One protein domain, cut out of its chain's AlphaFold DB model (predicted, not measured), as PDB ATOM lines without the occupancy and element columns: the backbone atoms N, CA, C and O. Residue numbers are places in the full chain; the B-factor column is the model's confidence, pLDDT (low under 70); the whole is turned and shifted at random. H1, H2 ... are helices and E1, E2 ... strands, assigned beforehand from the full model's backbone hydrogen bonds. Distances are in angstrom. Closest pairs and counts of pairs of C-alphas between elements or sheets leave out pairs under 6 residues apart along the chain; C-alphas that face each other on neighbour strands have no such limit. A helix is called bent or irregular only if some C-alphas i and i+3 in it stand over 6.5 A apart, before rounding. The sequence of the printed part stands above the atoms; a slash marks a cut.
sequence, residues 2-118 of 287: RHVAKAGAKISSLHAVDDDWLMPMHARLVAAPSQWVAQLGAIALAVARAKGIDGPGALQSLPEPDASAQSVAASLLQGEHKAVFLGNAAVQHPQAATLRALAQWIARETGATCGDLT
ATOM      1  N   ARG A   2     134.799 136.357 107.482       93.00
ATOM      2  CA  ARG A   2     133.921 136.827 106.377       93.00
ATOM      3  C   ARG A   2     134.654 137.478 105.195       93.00
ATOM      4  O   ARG A   2     134.279 137.260 104.051       93.00
ATOM      5  N   HIS A   3     135.702 138.259 105.465       93.81
ATOM      6  CA  HIS A   3     136.496 138.901 104.413       93.81
ATOM      7  C   HIS A   3     137.184 137.877 103.493       93.81
ATOM      8  O   HIS A   3     137.080 137.987 102.278       93.81
ATOM      9  N   VAL A   4     137.803 136.833 104.059       92.50
ATOM     10  CA  VAL A   4     138.462 135.784 103.263       92.50
ATOM     11  C   VAL A   4     137.456 134.874 102.559       92.50
ATOM     12  O   VAL A   4     137.705 134.465 101.433       92.50
ATOM     13  N   ALA A   5     136.283 134.629 103.158       94.31
ATOM     14  CA  ALA A   5     135.200 133.900 102.496       94.31
ATOM     15  C   ALA A   5     134.713 134.633 101.232       94.31
ATOM     16  O   ALA A   5     134.547 134.018 100.183       94.31
ATOM     17  N   LYS A   6     134.567 135.968 101.294       93.38
ATOM     18  CA  LYS A   6     134.259 136.801 100.114       93.38
ATOM     19  C   LYS A   6     135.355 136.752  99.044       93.38
ATOM     20  O   LYS A   6     135.044 136.873  97.868       93.38
ATOM     21  N   ALA A   7     136.608 136.559  99.451       92.94
ATOM     22  CA  ALA A   7     137.748 136.389  98.552       92.94
ATOM     23  C   ALA A   7     137.910 134.944  98.027       92.94
ATOM     24  O   ALA A   7     138.914 134.640  97.392       92.94
ATOM     25  N   GLY A   8     136.943 134.051  98.282       92.69
ATOM     26  CA  GLY A   8     136.929 132.685  97.751       92.69
ATOM     27  C   GLY A   8     137.519 131.614  98.673       92.69
ATOM     28  O   GLY A   8     137.641 130.462  98.258       92.69
ATOM     29  N   ALA A   9     137.865 131.944  99.923       96.00
ATOM     30  CA  ALA A   9     138.315 130.936 100.879       96.00
ATOM     31  C   ALA A   9     137.200 129.919 101.176       96.00
ATOM     32  O   ALA A   9     136.070 130.287 101.508       96.00
ATOM     33  N   LYS A  10     137.538 128.627 101.112       97.19
ATOM     34  CA  LYS A  10     136.647 127.531 101.509       97.19
ATOM     35  C   LYS A  10     136.621 127.427 103.034       97.19
ATOM     36  O   LYS A  10     137.601 127.007 103.638       97.19
ATOM     37  N   ILE A  11     135.508 127.825 103.652       96.75
ATOM     38  CA  ILE A  11     135.326 127.766 105.109       96.75
ATOM     39  C   ILE A  11     134.462 126.563 105.477       96.75
ATOM     40  O   ILE A  11     133.326 126.462 105.019       96.75
ATOM     41  N   SER A  12     134.979 125.680 106.326       96.94
ATOM     42  CA  SER A  12     134.245 124.524 106.842       96.94
ATOM     43  C   SER A  12     134.112 124.598 108.359       96.94
ATOM     44  O   SER A  12     135.030 125.067 109.032       96.94
ATOM     45  N   SER A  13     132.986 124.135 108.902       96.25
ATOM     46  CA  SER A  13     132.748 124.048 110.347       96.25
ATOM     47  C   SER A  13     132.386 122.624 110.772       96.25
ATOM     48  O   SER A  13     131.722 121.898 110.036       96.25
ATOM     49  N   LEU A  14     132.818 122.251 111.977       96.69
ATOM     50  CA  LEU A  14     132.296 121.127 112.751       96.69
ATOM     51  C   LEU A  14     131.729 121.709 114.047       96.69
ATOM     52  O   LEU A  14     132.485 122.287 114.829       96.69
ATOM     53  N   HIS A  15     130.414 121.625 114.242       95.56
ATOM     54  CA  HIS A  15     129.732 122.249 115.379       95.56
ATOM     55  C   HIS A  15     128.528 121.418 115.844       95.56
ATOM     56  O   HIS A  15     128.039 120.545 115.134       95.56
ATOM     57  N   ALA A  16     128.035 121.700 117.049       95.75
ATOM     58  CA  ALA A  16     126.822 121.090 117.601       95.75
ATOM     59  C   ALA A  16     125.519 121.671 117.043       95.75
ATOM     60  O   ALA A  16     124.466 121.062 117.208       95.75
ATOM     61  N   VAL A  17     125.583 122.840 116.407       94.12
ATOM     62  CA  VAL A  17     124.421 123.589 115.927       94.12
ATOM     63  C   VAL A  17     124.695 124.104 114.521       94.12
ATOM     64  O   VAL A  17     125.847 124.374 114.172       94.12
ATOM     65  N   ASP A  18     123.639 124.208 113.722       92.69
ATOM     66  CA  ASP A  18     123.692 124.708 112.348       92.69
ATOM     67  C   ASP A  18     123.368 126.206 112.301       92.69
ATOM     68  O   ASP A  18     122.346 126.630 111.762       92.69
ATOM     69  N   ASP A  19     124.210 127.018 112.940       88.25
ATOM     70  CA  ASP A  19     124.020 128.468 112.935       88.25
ATOM     71  C   ASP A  19     124.257 129.052 111.531       88.25
ATOM     72  O   ASP A  19     125.122 128.595 110.770       88.25
ATOM     73  N   ASP A  20     123.554 130.138 111.198       90.19
ATOM     74  CA  ASP A  20     123.894 130.933 110.018       90.19
ATOM     75  C   ASP A  20     125.061 131.882 110.328       90.19
ATOM     76  O   ASP A  20     124.933 132.886 111.029       90.19
ATOM     77  N   TRP A  21     126.233 131.586 109.762       91.69
ATOM     78  CA  TRP A  21     127.450 132.383 109.957       91.69
ATOM     79  C   TRP A  21     127.447 133.691 109.138       91.69
ATOM     80  O   TRP A  21     128.390 134.498 109.235       91.69
ATOM     81  N   LEU A  22     126.394 133.931 108.345       93.88
ATOM     82  CA  LEU A  22     126.232 135.084 107.455       93.88
ATOM     83  C   LEU A  22     127.417 135.218 106.485       93.88
ATOM     84  O   LEU A  22     127.965 136.305 106.266       93.88
ATOM     85  N   MET A  23     127.873 134.080 105.961       94.75
ATOM     86  CA  MET A  23     128.873 133.980 104.897       94.75
ATOM     87  C   MET A  23     128.757 132.641 104.151       94.75
ATOM     88  O   MET A  23     128.217 131.681 104.706       94.75
ATOM     89  N   PRO A  24     129.287 132.546 102.916       93.62
ATOM     90  CA  PRO A  24     129.384 131.274 102.212       93.62
ATOM     91  C   PRO A  24     130.217 130.271 103.012       93.62
ATOM     92  O   PRO A  24     131.338 130.574 103.423       93.62
ATOM     93  N   MET A  25     129.669 129.074 103.207       95.44
ATOM     94  CA  MET A  25     130.355 127.954 103.845       95.44
ATOM     95  C   MET A  25     130.562 126.855 102.811       95.44
ATOM     96  O   MET A  25     129.649 126.521 102.059       95.44
ATOM     97  N   HIS A  26     131.765 126.296 102.785       96.44
ATOM     98  CA  HIS A  26     132.122 125.167 101.940       96.44
ATOM     99  C   HIS A  26     131.516 123.855 102.455       96.44
ATOM    100  O   HIS A  26     130.991 123.081 101.660       96.44
ATOM    101  N   ALA A  27     131.572 123.619 103.768       95.75
ATOM    102  CA  ALA A  27     130.932 122.476 104.412       95.75
ATOM    103  C   ALA A  27     130.475 122.838 105.831       95.75
ATOM    104  O   ALA A  27     131.165 123.579 106.535       95.75
ATOM    105  N   ARG A  28     129.334 122.294 106.259       95.69
ATOM    106  CA  ARG A  28     128.831 122.393 107.634       95.69
ATOM    107  C   ARG A  28     128.597 120.980 108.156       95.69
ATOM    108  O   ARG A  28     127.700 120.292 107.680       95.69
ATOM    109  N   LEU A  29     129.437 120.533 109.081       96.12
ATOM    110  CA  LEU A  29     129.295 119.246 109.748       96.12
ATOM    111  C   LEU A  29     128.622 119.498 111.095       96.12
ATOM    112  O   LEU A  29     129.203 120.128 111.980       96.12
ATOM    113  N   VAL A  30     127.386 119.025 111.231       96.69
ATOM    114  CA  VAL A  30     126.570 119.222 112.431       96.69
ATOM    115  C   VAL A  30     126.473 117.895 113.163       96.69
ATOM    116  O   VAL A  30     125.926 116.925 112.640       96.69
ATOM    117  N   ALA A  31     127.047 117.831 114.359       96.50
ATOM    118  CA  ALA A  31     127.097 116.608 115.145       96.50
ATOM    119  C   ALA A  31     127.060 116.918 116.639       96.50
ATOM    120  O   ALA A  31     127.633 117.912 117.086       96.50
ATOM    121  N   ALA A  32     126.438 116.030 117.420       97.12
ATOM    122  CA  ALA A  32     126.472 116.119 118.876       97.12
ATOM    123  C   ALA A  32     127.931 116.231 119.375       97.12
ATOM    124  O   ALA A  32     128.804 115.580 118.794       97.12
ATOM    125  N   PRO A  33     128.214 116.987 120.457       96.56
ATOM    126  CA  PRO A  33     129.579 117.155 120.968       96.56
ATOM    127  C   PRO A  33     130.331 115.834 121.187       96.56
ATOM    128  O   PRO A  33     131.500 115.706 120.829       96.56
ATOM    129  N   SER A  34     129.623 114.800 121.657       96.75
ATOM    130  CA  SER A  34     130.161 113.446 121.853       96.75
ATOM    131  C   SER A  34     130.684 112.777 120.574       96.75
ATOM    132  O   SER A  34     131.483 111.848 120.660       96.75
ATOM    133  N   GLN A  35     130.269 113.248 119.396       96.56
ATOM    134  CA  GLN A  35     130.656 112.726 118.083       96.56
ATOM    135  C   GLN A  35     131.750 113.558 117.400       96.56
ATOM    136  O   GLN A  35     132.231 113.172 116.335       96.56
ATOM    137  N   TRP A  36     132.193 114.678 117.979       97.44
ATOM    138  CA  TRP A  36     133.191 115.540 117.336       97.44
ATOM    139  C   TRP A  36     134.533 114.844 117.105       97.44
ATOM    140  O   TRP A  36     135.163 115.066 116.073       97.44
ATOM    141  N   VAL A  37     134.956 113.961 118.016       96.38
ATOM    142  CA  VAL A  37     136.185 113.169 117.836       96.38
ATOM    143  C   VAL A  37     136.058 112.216 116.651       96.38
ATOM    144  O   VAL A  37     136.979 112.136 115.842       96.38
ATOM    145  N   ALA A  38     134.913 111.545 116.501       95.31
ATOM    146  CA  ALA A  38     134.651 110.673 115.359       95.31
ATOM    147  C   ALA A  38     134.619 111.462 114.038       95.31
ATOM    148  O   ALA A  38     135.264 111.060 113.073       95.31
ATOM    149  N   GLN A  39     133.942 112.614 114.007       96.94
ATOM    150  CA  GLN A  39     133.848 113.471 112.818       96.94
ATOM    151  C   GLN A  39     135.210 114.033 112.390       96.94
ATOM    152  O   GLN A  39     135.598 113.942 111.224       96.94
ATOM    153  N   LEU A  40     135.988 114.561 113.339       97.12
ATOM    154  CA  LEU A  40     137.336 115.049 113.054       97.12
ATOM    155  C   LEU A  40     138.281 113.897 112.671       97.12
ATOM    156  O   LEU A  40     139.134 114.058 111.799       97.12
ATOM    157  N   GLY A  41     138.093 112.719 113.273       96.94
ATOM    158  CA  GLY A  41     138.787 111.485 112.911       96.94
ATOM    159  C   GLY A  41     138.494 111.029 111.480       96.94
ATOM    160  O   GLY A  41     139.424 110.660 110.768       96.94
ATOM    161  N   ALA A  42     137.245 111.130 111.018       97.00
ATOM    162  CA  ALA A  42     136.870 110.821 109.637       97.00
ATOM    163  C   ALA A  42     137.554 111.765 108.631       97.00
ATOM    164  O   ALA A  42     138.049 111.311 107.601       97.00
ATOM    165  N   ILE A  43     137.669 113.063 108.951       98.06
ATOM    166  CA  ILE A  43     138.438 114.021 108.132       98.06
ATOM    167  C   ILE A  43     139.922 113.628 108.099       98.06
ATOM    168  O   ILE A  43     140.538 113.620 107.033       98.06
ATOM    169  N   ALA A  44     140.504 113.272 109.247       97.69
ATOM    170  CA  ALA A  44     141.891 112.818 109.316       97.69
ATOM    171  C   ALA A  44     142.119 111.538 108.491       97.69
ATOM    172  O   ALA A  44     143.095 111.446 107.744       97.69
ATOM    173  N   LEU A  45     141.195 110.577 108.557       97.19
ATOM    174  CA  LEU A  45     141.249 109.356 107.759       97.19
ATOM    175  C   LEU A  45     141.135 109.668 106.260       97.19
ATOM    176  O   LEU A  45     141.919 109.141 105.473       97.19
ATOM    177  N   ALA A  46     140.244 110.579 105.858       97.44
ATOM    178  CA  ALA A  46     140.130 111.021 104.468       97.44
ATOM    179  C   ALA A  46     141.431 111.661 103.951       97.44
ATOM    180  O   ALA A  46     141.854 111.373 102.830       97.44
ATOM    181  N   VAL A  47     142.114 112.465 104.777       98.00
ATOM    182  CA  VAL A  47     143.449 113.003 104.455       98.00
ATOM    183  C   VAL A  47     144.474 111.877 104.283       98.00
ATOM    184  O   VAL A  47     145.234 111.896 103.313       98.00
ATOM    185  N   ALA A  48     144.487 110.885 105.180       96.62
ATOM    186  CA  ALA A  48     145.399 109.742 105.099       96.62
ATOM    187  C   ALA A  48     145.204 108.953 103.792       96.62
ATOM    188  O   ALA A  48     146.165 108.707 103.061       96.62
ATOM    189  N   ARG A  49     143.947 108.635 103.458       95.12
ATOM    190  CA  ARG A  49     143.564 107.917 102.232       95.12
ATOM    191  C   ARG A  49     143.956 108.681 100.976       95.12
ATOM    192  O   ARG A  49     144.590 108.105 100.097       95.12
ATOM    193  N   ALA A  50     143.653 109.976 100.913       96.31
ATOM    194  CA  ALA A  50     143.983 110.809  99.760       96.31
ATOM    195  C   ALA A  50     145.500 110.943  99.526       96.31
ATOM    196  O   ALA A  50     145.935 111.089  98.387       96.31
ATOM    197  N   LYS A  51     146.311 110.875 100.592       96.69
ATOM    198  CA  LYS A  51     147.780 110.904 100.506       96.69
ATOM    199  C   LYS A  51     148.426 109.523 100.349       96.69
ATOM    200  O   LYS A  51     149.629 109.467 100.108       96.69
ATOM    201  N   GLY A  52     147.675 108.433 100.518       95.06
ATOM    202  CA  GLY A  52     148.225 107.074 100.546       95.06
ATOM    203  C   GLY A  52     149.191 106.828 101.712       95.06
ATOM    204  O   GLY A  52     150.166 106.101 101.545       95.06
ATOM    205  N   ILE A  53     148.958 107.464 102.867       93.88
ATOM    206  CA  ILE A  53     149.777 107.308 104.081       93.88
ATOM    207  C   ILE A  53     148.988 106.612 105.188       93.88
ATOM    208  O   ILE A  53     147.756 106.654 105.210       93.88
ATOM    209  N   ASP A  54     149.700 106.047 106.159       87.62
ATOM    210  CA  ASP A  54     149.078 105.537 107.375       87.62
ATOM    211  C   ASP A  54     148.622 106.686 108.284       87.62
ATOM    212  O   ASP A  54     149.358 107.636 108.571       87.62
ATOM    213  N   GLY A  55     147.378 106.590 108.756       84.06
ATOM    214  CA  GLY A  55     146.883 107.412 109.855       84.06
ATOM    215  C   GLY A  55     147.378 106.896 111.215       84.06
ATOM    216  O   GLY A  55     147.860 105.765 111.307       84.06
ATOM    217  N   PRO A  56     147.222 107.676 112.301       82.50
ATOM    218  CA  PRO A  56     147.355 107.178 113.667       82.50
ATOM    219  C   PRO A  56     146.532 105.903 113.845       82.50
ATOM    220  O   PRO A  56     145.428 105.822 113.307       82.50
ATOM    221  N   GLY A  57     147.035 104.931 114.613       78.75
ATOM    222  CA  GLY A  57     146.408 103.604 114.726       78.75
ATOM    223  C   GLY A  57     144.913 103.653 115.068       78.75
ATOM    224  O   GLY A  57     144.123 102.920 114.484       78.75
ATOM    225  N   ALA A  58     144.501 104.606 115.912       80.25
ATOM    226  CA  ALA A  58     143.099 104.829 116.276       80.25
ATOM    227  C   ALA A  58     142.173 105.216 115.100       80.25
ATOM    228  O   ALA A  58     140.961 105.051 115.206       80.25
ATOM    229  N   LEU A  59     142.707 105.725 113.982       82.81
ATOM    230  CA  LEU A  59     141.913 106.032 112.787       82.81
ATOM    231  C   LEU A  59     141.570 104.786 111.968       82.81
ATOM    232  O   LEU A  59     140.594 104.810 111.228       82.81
ATOM    233  N   GLN A  60     142.352 103.709 112.073       77.06
ATOM    234  CA  GLN A  60     142.168 102.520 111.232       77.06
ATOM    235  C   GLN A  60     140.890 101.746 111.575       77.06
ATOM    236  O   GLN A  60     140.362 101.031 110.730       77.06
ATOM    237  N   SER A  61     140.387 101.904 112.801       84.88
ATOM    238  CA  SER A  61     139.128 101.317 113.266       84.88
ATOM    239  C   SER A  61     137.897 102.181 112.977       84.88
ATOM    240  O   SER A  61     136.786 101.772 113.312       84.88
ATOM    241  N   LEU A  62     138.071 103.388 112.428       89.06
ATOM    242  CA  LEU A  62     136.944 104.250 112.074       89.06
ATOM    243  C   LEU A  62     136.277 103.763 110.778       89.06
ATOM    244  O   LEU A  62     136.957 103.203 109.915       89.06
ATOM    245  N   PRO A  63     134.958 103.979 110.621       91.19
ATOM    246  CA  PRO A  63     134.277 103.705 109.362       91.19
ATOM    247  C   PRO A  63     134.850 104.565 108.229       91.19
ATOM    248  O   PRO A  63     135.471 105.604 108.468       91.19
ATOM    249  N   GLU A  64     134.606 104.139 106.988       92.62
ATOM    250  CA  GLU A  64     135.039 104.897 105.816       92.62
ATOM    251  C   GLU A  64     134.476 106.333 105.840       92.62
ATOM    252  O   GLU A  64     133.298 106.518 106.170       92.62
ATOM    253  N   PRO A  65     135.293 107.357 105.509       94.56
ATOM    254  CA  PRO A  65     134.858 108.746 105.568       94.56
ATOM    255  C   PRO A  65     133.709 109.018 104.598       94.56
ATOM    256  O   PRO A  65     133.780 108.642 103.427       94.56
ATOM    257  N   ASP A  66     132.684 109.727 105.065       95.12
ATOM    258  CA  ASP A  66     131.572 110.155 104.220       95.12
ATOM    259  C   ASP A  66     131.973 111.267 103.226       95.12
ATOM    260  O   ASP A  66     133.079 111.817 103.260       95.12
ATOM    261  N   ALA A  67     131.050 111.620 102.327       96.62
ATOM    262  CA  ALA A  67     131.288 112.639 101.305       96.62
ATOM    263  C   ALA A  67     131.637 114.022 101.896       96.62
ATOM    264  O   ALA A  67     132.413 114.773 101.299       96.62
ATOM    265  N   SER A  68     131.101 114.361 103.072       96.00
ATOM    266  CA  SER A  68     131.374 115.635 103.743       96.00
ATOM    267  C   SER A  68     132.805 115.673 104.276       96.00
ATOM    268  O   SER A  68     133.534 116.632 104.010       96.00
ATOM    269  N   ALA A  69     133.243 114.616 104.962       97.25
ATOM    270  CA  ALA A  69     134.609 114.472 105.456       97.25
ATOM    271  C   ALA A  69     135.627 114.460 104.303       97.25
ATOM    272  O   ALA A  69     136.647 115.152 104.372       97.25
ATOM    273  N   GLN A  70     135.319 113.746 103.216       97.81
ATOM    274  CA  GLN A  70     136.133 113.722 101.997       97.81
ATOM    275  C   GLN A  70     136.251 115.114 101.356       97.81
ATOM    276  O   GLN A  70     137.351 115.526 100.985       97.81
ATOM    277  N   SER A  71     135.146 115.863 101.269       98.12
ATOM    278  CA  SER A  71     135.122 117.224 100.717       98.12
ATOM    279  C   SER A  71     135.995 118.189 101.530       98.12
ATOM    280  O   SER A  71     136.840 118.896 100.971       98.12
ATOM    281  N   VAL A  72     135.882 118.154 102.866       98.38
ATOM    282  CA  VAL A  72     136.725 118.967 103.758       98.38
ATOM    283  C   VAL A  72     138.201 118.601 103.606       98.38
ATOM    284  O   VAL A  72     139.028 119.495 103.408       98.38
ATOM    285  N   ALA A  73     138.536 117.308 103.631       98.25
ATOM    286  CA  ALA A  73     139.908 116.837 103.453       98.25
ATOM    287  C   ALA A  73     140.498 117.282 102.103       98.25
ATOM    288  O   ALA A  73     141.613 117.805 102.063       98.25
ATOM    289  N   ALA A  74     139.737 117.158 101.012       98.25
ATOM    290  CA  ALA A  74     140.158 117.610  99.689       98.25
ATOM    291  C   ALA A  74     140.416 119.125  99.653       98.25
ATOM    292  O   ALA A  74     141.420 119.564  99.090       98.25
ATOM    293  N   SER A  75     139.560 119.928 100.298       97.94
ATOM    294  CA  SER A  75     139.748 121.381 100.375       97.94
ATOM    295  C   SER A  75     141.034 121.772 101.114       97.94
ATOM    296  O   SER A  75     141.754 122.664 100.661       97.94
ATOM    297  N   LEU A  76     141.371 121.054 102.191       98.06
ATOM    298  CA  LEU A  76     142.608 121.250 102.943       98.06
ATOM    299  C   LEU A  76     143.838 120.722 102.195       98.06
ATOM    300  O   LEU A  76     144.924 121.241 102.384       98.06
ATOM    301  N   LEU A  77     143.719 119.716 101.333       97.94
ATOM    302  CA  LEU A  77     144.861 119.244 100.540       97.94
ATOM    303  C   LEU A  77     145.183 120.186  99.372       97.94
ATOM    304  O   LEU A  77     146.353 120.411  99.075       97.94
ATOM    305  N   GLN A  78     144.155 120.759  98.742       96.38
ATOM    306  CA  GLN A  78     144.291 121.606  97.549       96.38
ATOM    307  C   GLN A  78     144.578 123.081  97.865       96.38
ATOM    308  O   GLN A  78     145.104 123.790  97.012       96.38
ATOM    309  N   GLY A  79     144.207 123.566  99.054       93.25
ATOM    310  CA  GLY A  79     144.351 124.979  99.409       93.25
ATOM    311  C   GLY A  79     145.807 125.458  99.488       93.25
ATOM    312  O   GLY A  79     146.701 124.714  99.894       93.25
ATOM    313  N   GLU A  80     146.028 126.733  99.163       93.00
ATOM    314  CA  GLU A  80     147.336 127.399  99.275       93.00
ATOM    315  C   GLU A  80     147.607 127.858 100.716       93.00
ATOM    316  O   GLU A  80     148.591 127.456 101.335       93.00
ATOM    317  N   HIS A  81     146.681 128.637 101.290       95.00
ATOM    318  CA  HIS A  81     146.724 129.101 102.677       95.00
ATOM    319  C   HIS A  81     145.667 128.383 103.510       95.00
ATOM    320  O   HIS A  81     144.467 128.523 103.272       95.00
ATOM    321  N   LYS A  82     146.120 127.600 104.488       96.31
ATOM    322  CA  LYS A  82     145.282 126.633 105.198       96.31
ATOM    323  C   LYS A  82     145.470 126.765 106.696       96.31
ATOM    324  O   LYS A  82     146.601 126.891 107.164       96.31
ATOM    325  N   ALA A  83     144.371 126.672 107.433       96.31
ATOM    326  CA  ALA A  83     144.390 126.680 108.886       96.31
ATOM    327  C   ALA A  83     143.300 125.767 109.459       96.31
ATOM    328  O   ALA A  83     142.207 125.666 108.900       96.31
ATOM    329  N   VAL A  84     143.601 125.140 110.593       97.25
ATOM    330  CA  VAL A  84     142.668 124.367 111.417       97.25
ATOM    331  C   VAL A  84     142.600 125.038 112.785       97.25
ATOM    332  O   VAL A  84     143.601 125.101 113.502       97.25
ATOM    333  N   PHE A  85     141.424 125.554 113.139       95.81
ATOM    334  CA  PHE A  85     141.203 126.251 114.401       95.81
ATOM    335  C   PHE A  85     140.223 125.495 115.290       95.81
ATOM    336  O   PHE A  85     139.173 125.054 114.823       95.81
ATOM    337  N   LEU A  86     140.554 125.386 116.573       95.94
ATOM    338  CA  LEU A  86     139.649 124.883 117.603       95.94
ATOM    339  C   LEU A  86     139.038 126.067 118.348       95.94
ATOM    340  O   LEU A  86     139.761 126.954 118.790       95.94
ATOM    341  N   GLY A  87     137.711 126.099 118.459       94.06
ATOM    342  CA  GLY A  87     137.003 127.093 119.270       94.06
ATOM    343  C   GLY A  87     136.856 126.664 120.731       94.06
ATOM    344  O   GLY A  87     137.118 125.508 121.065       94.06
ATOM    345  N   ASN A  88     136.354 127.570 121.575       92.12
ATOM    346  CA  ASN A  88     136.181 127.362 123.020       92.12
ATOM    347  C   ASN A  88     135.477 126.044 123.356       92.12
ATOM    348  O   ASN A  88     135.971 125.281 124.177       92.12
ATOM    349  N   ALA A  89     134.386 125.714 122.658       92.81
ATOM    350  CA  ALA A  89     133.646 124.482 122.922       92.81
ATOM    351  C   ALA A  89     134.493 123.212 122.705       92.81
ATOM    352  O   ALA A  89     134.324 122.226 123.417       92.81
ATOM    353  N   ALA A  90     135.429 123.227 121.749       94.69
ATOM    354  CA  ALA A  90     136.351 122.114 121.524       94.69
ATOM    355  C   ALA A  90     137.487 122.084 122.561       94.69
ATOM    356  O   ALA A  90     137.923 121.000 122.946       94.69
ATOM    357  N   VAL A  91     137.951 123.252 123.021       91.56
ATOM    358  CA  VAL A  91     138.992 123.382 124.059       91.56
ATOM    359  C   VAL A  91     138.472 122.944 125.434       91.56
ATOM    360  O   VAL A  91     139.196 122.284 126.173       91.56
ATOM    361  N   GLN A  92     137.203 123.221 125.738       90.62
ATOM    362  CA  GLN A  92     136.534 122.850 126.991       90.62
ATOM    363  C   GLN A  92     135.933 121.432 126.964       90.62
ATOM    364  O   GLN A  92     135.389 120.951 127.958       90.62
ATOM    365  N   HIS A  93     136.019 120.734 125.830       93.69
ATOM    366  CA  HIS A  93     135.461 119.396 125.680       93.69
ATOM    367  C   HIS A  93     136.203 118.370 126.569       93.69
ATOM    368  O   HIS A  93     137.435 118.392 126.619       93.69
ATOM    369  N   PRO A  94     135.527 117.367 127.171       92.44
ATOM    370  CA  PRO A  94     136.198 116.314 127.951       92.44
ATOM    371  C   PRO A  94     137.282 115.541 127.178       92.44
ATOM    372  O   PRO A  94     138.212 114.995 127.762       92.44
ATOM    373  N   GLN A  95     137.176 115.510 125.846       95.12
ATOM    374  CA  GLN A  95     138.155 114.906 124.930       95.12
ATOM    375  C   GLN A  95     138.990 115.957 124.169       95.12
ATOM    376  O   GLN A  95     139.448 115.693 123.054       95.12
ATOM    377  N   ALA A  96     139.182 117.158 124.729       94.06
ATOM    378  CA  ALA A  96     139.915 118.260 124.094       94.06
ATOM    379  C   ALA A  96     141.335 117.869 123.659       94.06
ATOM    380  O   ALA A  96     141.781 118.263 122.583       94.06
ATOM    381  N   ALA A  97     142.032 117.037 124.441       94.00
ATOM    382  CA  ALA A  97     143.361 116.536 124.081       94.00
ATOM    383  C   ALA A  97     143.341 115.729 122.769       94.00
ATOM    384  O   ALA A  97     144.191 115.934 121.901       94.00
ATOM    385  N   THR A  98     142.341 114.862 122.589       95.56
ATOM    386  CA  THR A  98     142.161 114.066 121.368       95.56
ATOM    387  C   THR A  98     141.780 114.948 120.183       95.56
ATOM    388  O   THR A  98     142.381 114.829 119.115       95.56
ATOM    389  N   LEU A  99     140.839 115.882 120.371       96.50
ATOM    390  CA  LEU A  99     140.465 116.860 119.341       96.50
ATOM    391  C   LEU A  99     141.679 117.680 118.888       96.50
ATOM    392  O   LEU A  99     141.911 117.842 117.689       96.50
ATOM    393  N   ARG A 100     142.505 118.132 119.840       95.88
ATOM    394  CA  ARG A 100     143.739 118.865 119.558       95.88
ATOM    395  C   ARG A 100     144.748 118.030 118.790       95.88
ATOM    396  O   ARG A 100     145.302 118.522 117.809       95.88
ATOM    397  N   ALA A 101     144.970 116.784 119.198       95.31
ATOM    398  CA  ALA A 101     145.894 115.884 118.517       95.31
ATOM    399  C   ALA A 101     145.461 115.616 117.066       95.31
ATOM    400  O   ALA A 101     146.290 115.678 116.158       95.31
ATOM    401  N   LEU A 102     144.163 115.391 116.830       96.50
ATOM    402  CA  LEU A 102     143.608 115.205 115.487       96.50
ATOM    403  C   LEU A 102     143.742 116.471 114.633       96.50
ATOM    404  O   LEU A 102     144.220 116.389 113.504       96.50
ATOM    405  N   ALA A 103     143.403 117.645 115.172       97.31
ATOM    406  CA  ALA A 103     143.558 118.921 114.470       97.31
ATOM    407  C   ALA A 103     145.023 119.195 114.089       97.31
ATOM    408  O   ALA A 103     145.313 119.559 112.949       97.31
ATOM    409  N   GLN A 104     145.960 118.953 115.013       96.00
ATOM    410  CA  GLN A 104     147.398 119.073 114.760       96.00
ATOM    411  C   GLN A 104     147.880 118.077 113.705       96.00
ATOM    412  O   GLN A 104     148.706 118.425 112.859       96.00
ATOM    413  N   TRP A 105     147.377 116.844 113.749       96.31
ATOM    414  CA  TRP A 105     147.705 115.817 112.770       96.31
ATOM    415  C   TRP A 105     147.219 116.221 111.372       96.31
ATOM    416  O   TRP A 105     148.026 116.252 110.445       96.31
ATOM    417  N   ILE A 106     145.950 116.626 111.238       97.44
ATOM    418  CA  ILE A 106     145.369 117.103 109.971       97.44
ATOM    419  C   ILE A 106     146.186 118.273 109.439       97.44
ATOM    420  O   ILE A 106     146.580 118.274 108.273       97.44
ATOM    421  N   ALA A 107     146.477 119.257 110.291       97.50
ATOM    422  CA  ALA A 107     147.224 120.436 109.888       97.50
ATOM    423  C   ALA A 107     148.626 120.077 109.379       97.50
ATOM    424  O   ALA A 107     149.024 120.520 108.304       97.50
ATOM    425  N   ARG A 108     149.343 119.193 110.081       96.00
ATOM    426  CA  ARG A 108     150.658 118.715 109.643       96.00
ATOM    427  C   ARG A 108     150.588 118.012 108.291       96.00
ATOM    428  O   ARG A 108     151.396 118.308 107.416       96.00
ATOM    429  N   GLU A 109     149.632 117.106 108.107       97.06
ATOM    430  CA  GLU A 109     149.552 116.318 106.876       97.06
ATOM    431  C   GLU A 109     149.056 117.116 105.671       97.06
ATOM    432  O   GLU A 109     149.384 116.769 104.535       97.06
ATOM    433  N   THR A 110     148.323 118.201 105.903       97.38
ATOM    434  CA  THR A 110     147.813 119.091 104.848       97.38
ATOM    435  C   THR A 110     148.700 120.314 104.615       97.38
ATOM    436  O   THR A 110     148.468 121.063 103.667       97.38
ATOM    437  N   GLY A 111     149.729 120.533 105.443       96.62
ATOM    438  CA  GLY A 111     150.545 121.750 105.422       96.62
ATOM    439  C   GLY A 111     149.793 122.995 105.909       96.62
ATOM    440  O   GLY A 111     150.137 124.109 105.522       96.62
ATOM    441  N   ALA A 112     148.738 122.818 106.705       97.38
ATOM    442  CA  ALA A 112     148.007 123.900 107.350       97.38
ATOM    443  C   ALA A 112     148.667 124.324 108.669       97.38
ATOM    444  O   ALA A 112     149.412 123.569 109.299       97.38
ATOM    445  N   THR A 113     148.339 125.525 109.132       94.94
ATOM    446  CA  THR A 113     148.600 125.927 110.517       94.94
ATOM    447  C   THR A 113     147.512 125.379 111.443       94.94
ATOM    448  O   THR A 113     146.370 125.185 111.035       94.94
ATOM    449  N   CYS A 114     147.855 125.106 112.702       94.19
ATOM    450  CA  CYS A 114     146.894 124.703 113.730       94.19
ATOM    451  C   CYS A 114     146.932 125.712 114.874       94.19
ATOM    452  O   CYS A 114     148.018 126.063 115.339       94.19
ATOM    453  N   GLY A 115     145.767 126.141 115.353       91.00
ATOM    454  CA  GLY A 115     145.664 127.054 116.489       91.00
ATOM    455  C   GLY A 115     144.361 126.897 117.258       91.00
ATOM    456  O   GLY A 115     143.454 126.188 116.825       91.00
ATOM    457  N   ASP A 116     144.274 127.598 118.382       90.00
ATOM    458  CA  ASP A 116     143.051 127.698 119.172       90.00
ATOM    459  C   ASP A 116     142.553 129.142 119.115       90.00
ATOM    460  O   ASP A 116     143.343 130.087 119.196       90.00
ATOM    461  N   LEU A 117     141.245 129.314 118.990       89.12
ATOM    462  CA  LEU A 117     140.585 130.570 119.305       89.12
ATOM    463  C   LEU A 117     140.444 130.574 120.827       89.12
ATOM    464  O   LEU A 117     139.773 129.716 121.390       89.12
ATOM    465  N   THR A 118     141.201 131.442 121.489       83.00
ATOM    466  CA  THR A 118     141.386 131.415 122.943       83.00
ATOM    467  C   THR A 118     140.113 131.781 123.691       83.00
ATOM    468  O   THR A 118     139.383 132.666 123.251       83.00
TER     469      THR A 118
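What this domain is: This is residues 2 to 118 of the 287 residues of the protein "Putative formate dehydrogenase" of mine drainage metagenome (UniProt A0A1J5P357). Two long helices, H2 and H5, lie side by side and pack on two small sheets, E1 with E2 and E3 with E4, while H3 packs steeply on H2. H1 lies at one end of the longest axis, with the unnamed stretch 52 to 66 at the other. The printed part has 117 residues with five named helices and four named strands, in the order H1 E1 E2 H2 H3 E3 H4 H5 E4; both sheets are parallel and the class is mixed. It is compact, with a radius of gyration of the C-alphas of 13.4 A and spans of 38 by 31 by 24 A.

How they stand to each other: E1, residues 12 to 15, and E2, residues 27 to 30, are parallel at 6 degrees, with N 29 and O 13 at 2.8 A. H2, residues 33 to 51, comes closest to E1 at the C-alphas of Leu 14 and Trp 36, 7.3 A. H3, residues 67 to 78, touches H2 at a steep tilt of 54 degrees, closest C-alphas Ile 43 and Ala 69, 4.7 A. H5, residues 96 to 110, touches H2 at a shallow tilt of 20 degrees, the same way, closest C-alphas Ala 44 and Ile 106, 5.6 A. E3, residues 83 to 86, and E4, residues 113 to 116, are parallel at 20 degrees, with N 84 and O 113 at 2.8 A. H4, residues 88 to 91, and H5 only just touch, only at the corner, with 3 pairs of C-alphas within 8 A; E3, H4, H5 and E4 form a strand-helix-strand unit, parallel strands joined through helices, with a right-handed crossover. H1, residues 2 to 6, and H2 are apart. Every O i to N i+4 pair is within hydrogen-bond range in H1, H3 and H5, and 13 of 15 are in H2; H4 is too short for such a pair.

Where its parts are: H1 begins at C-alpha 2 (133.921, 136.827, 106.377) and E4 ends at C-alpha 116 (143.051, 127.698, 119.172). H2 is 28.1 A long, H5 20.8 A and H3 16.2 A. H2 is irregular: C-alphas 34 and 37 are 7.2 A apart.

The domain as a whole: The C-alphas farthest apart, of His 3 and Ser 61, are 38.7 A apart. The links E1 to E2 and H2 to H3 are long; the printed part has no cut, and no printed residue is under 70 in pLDDT.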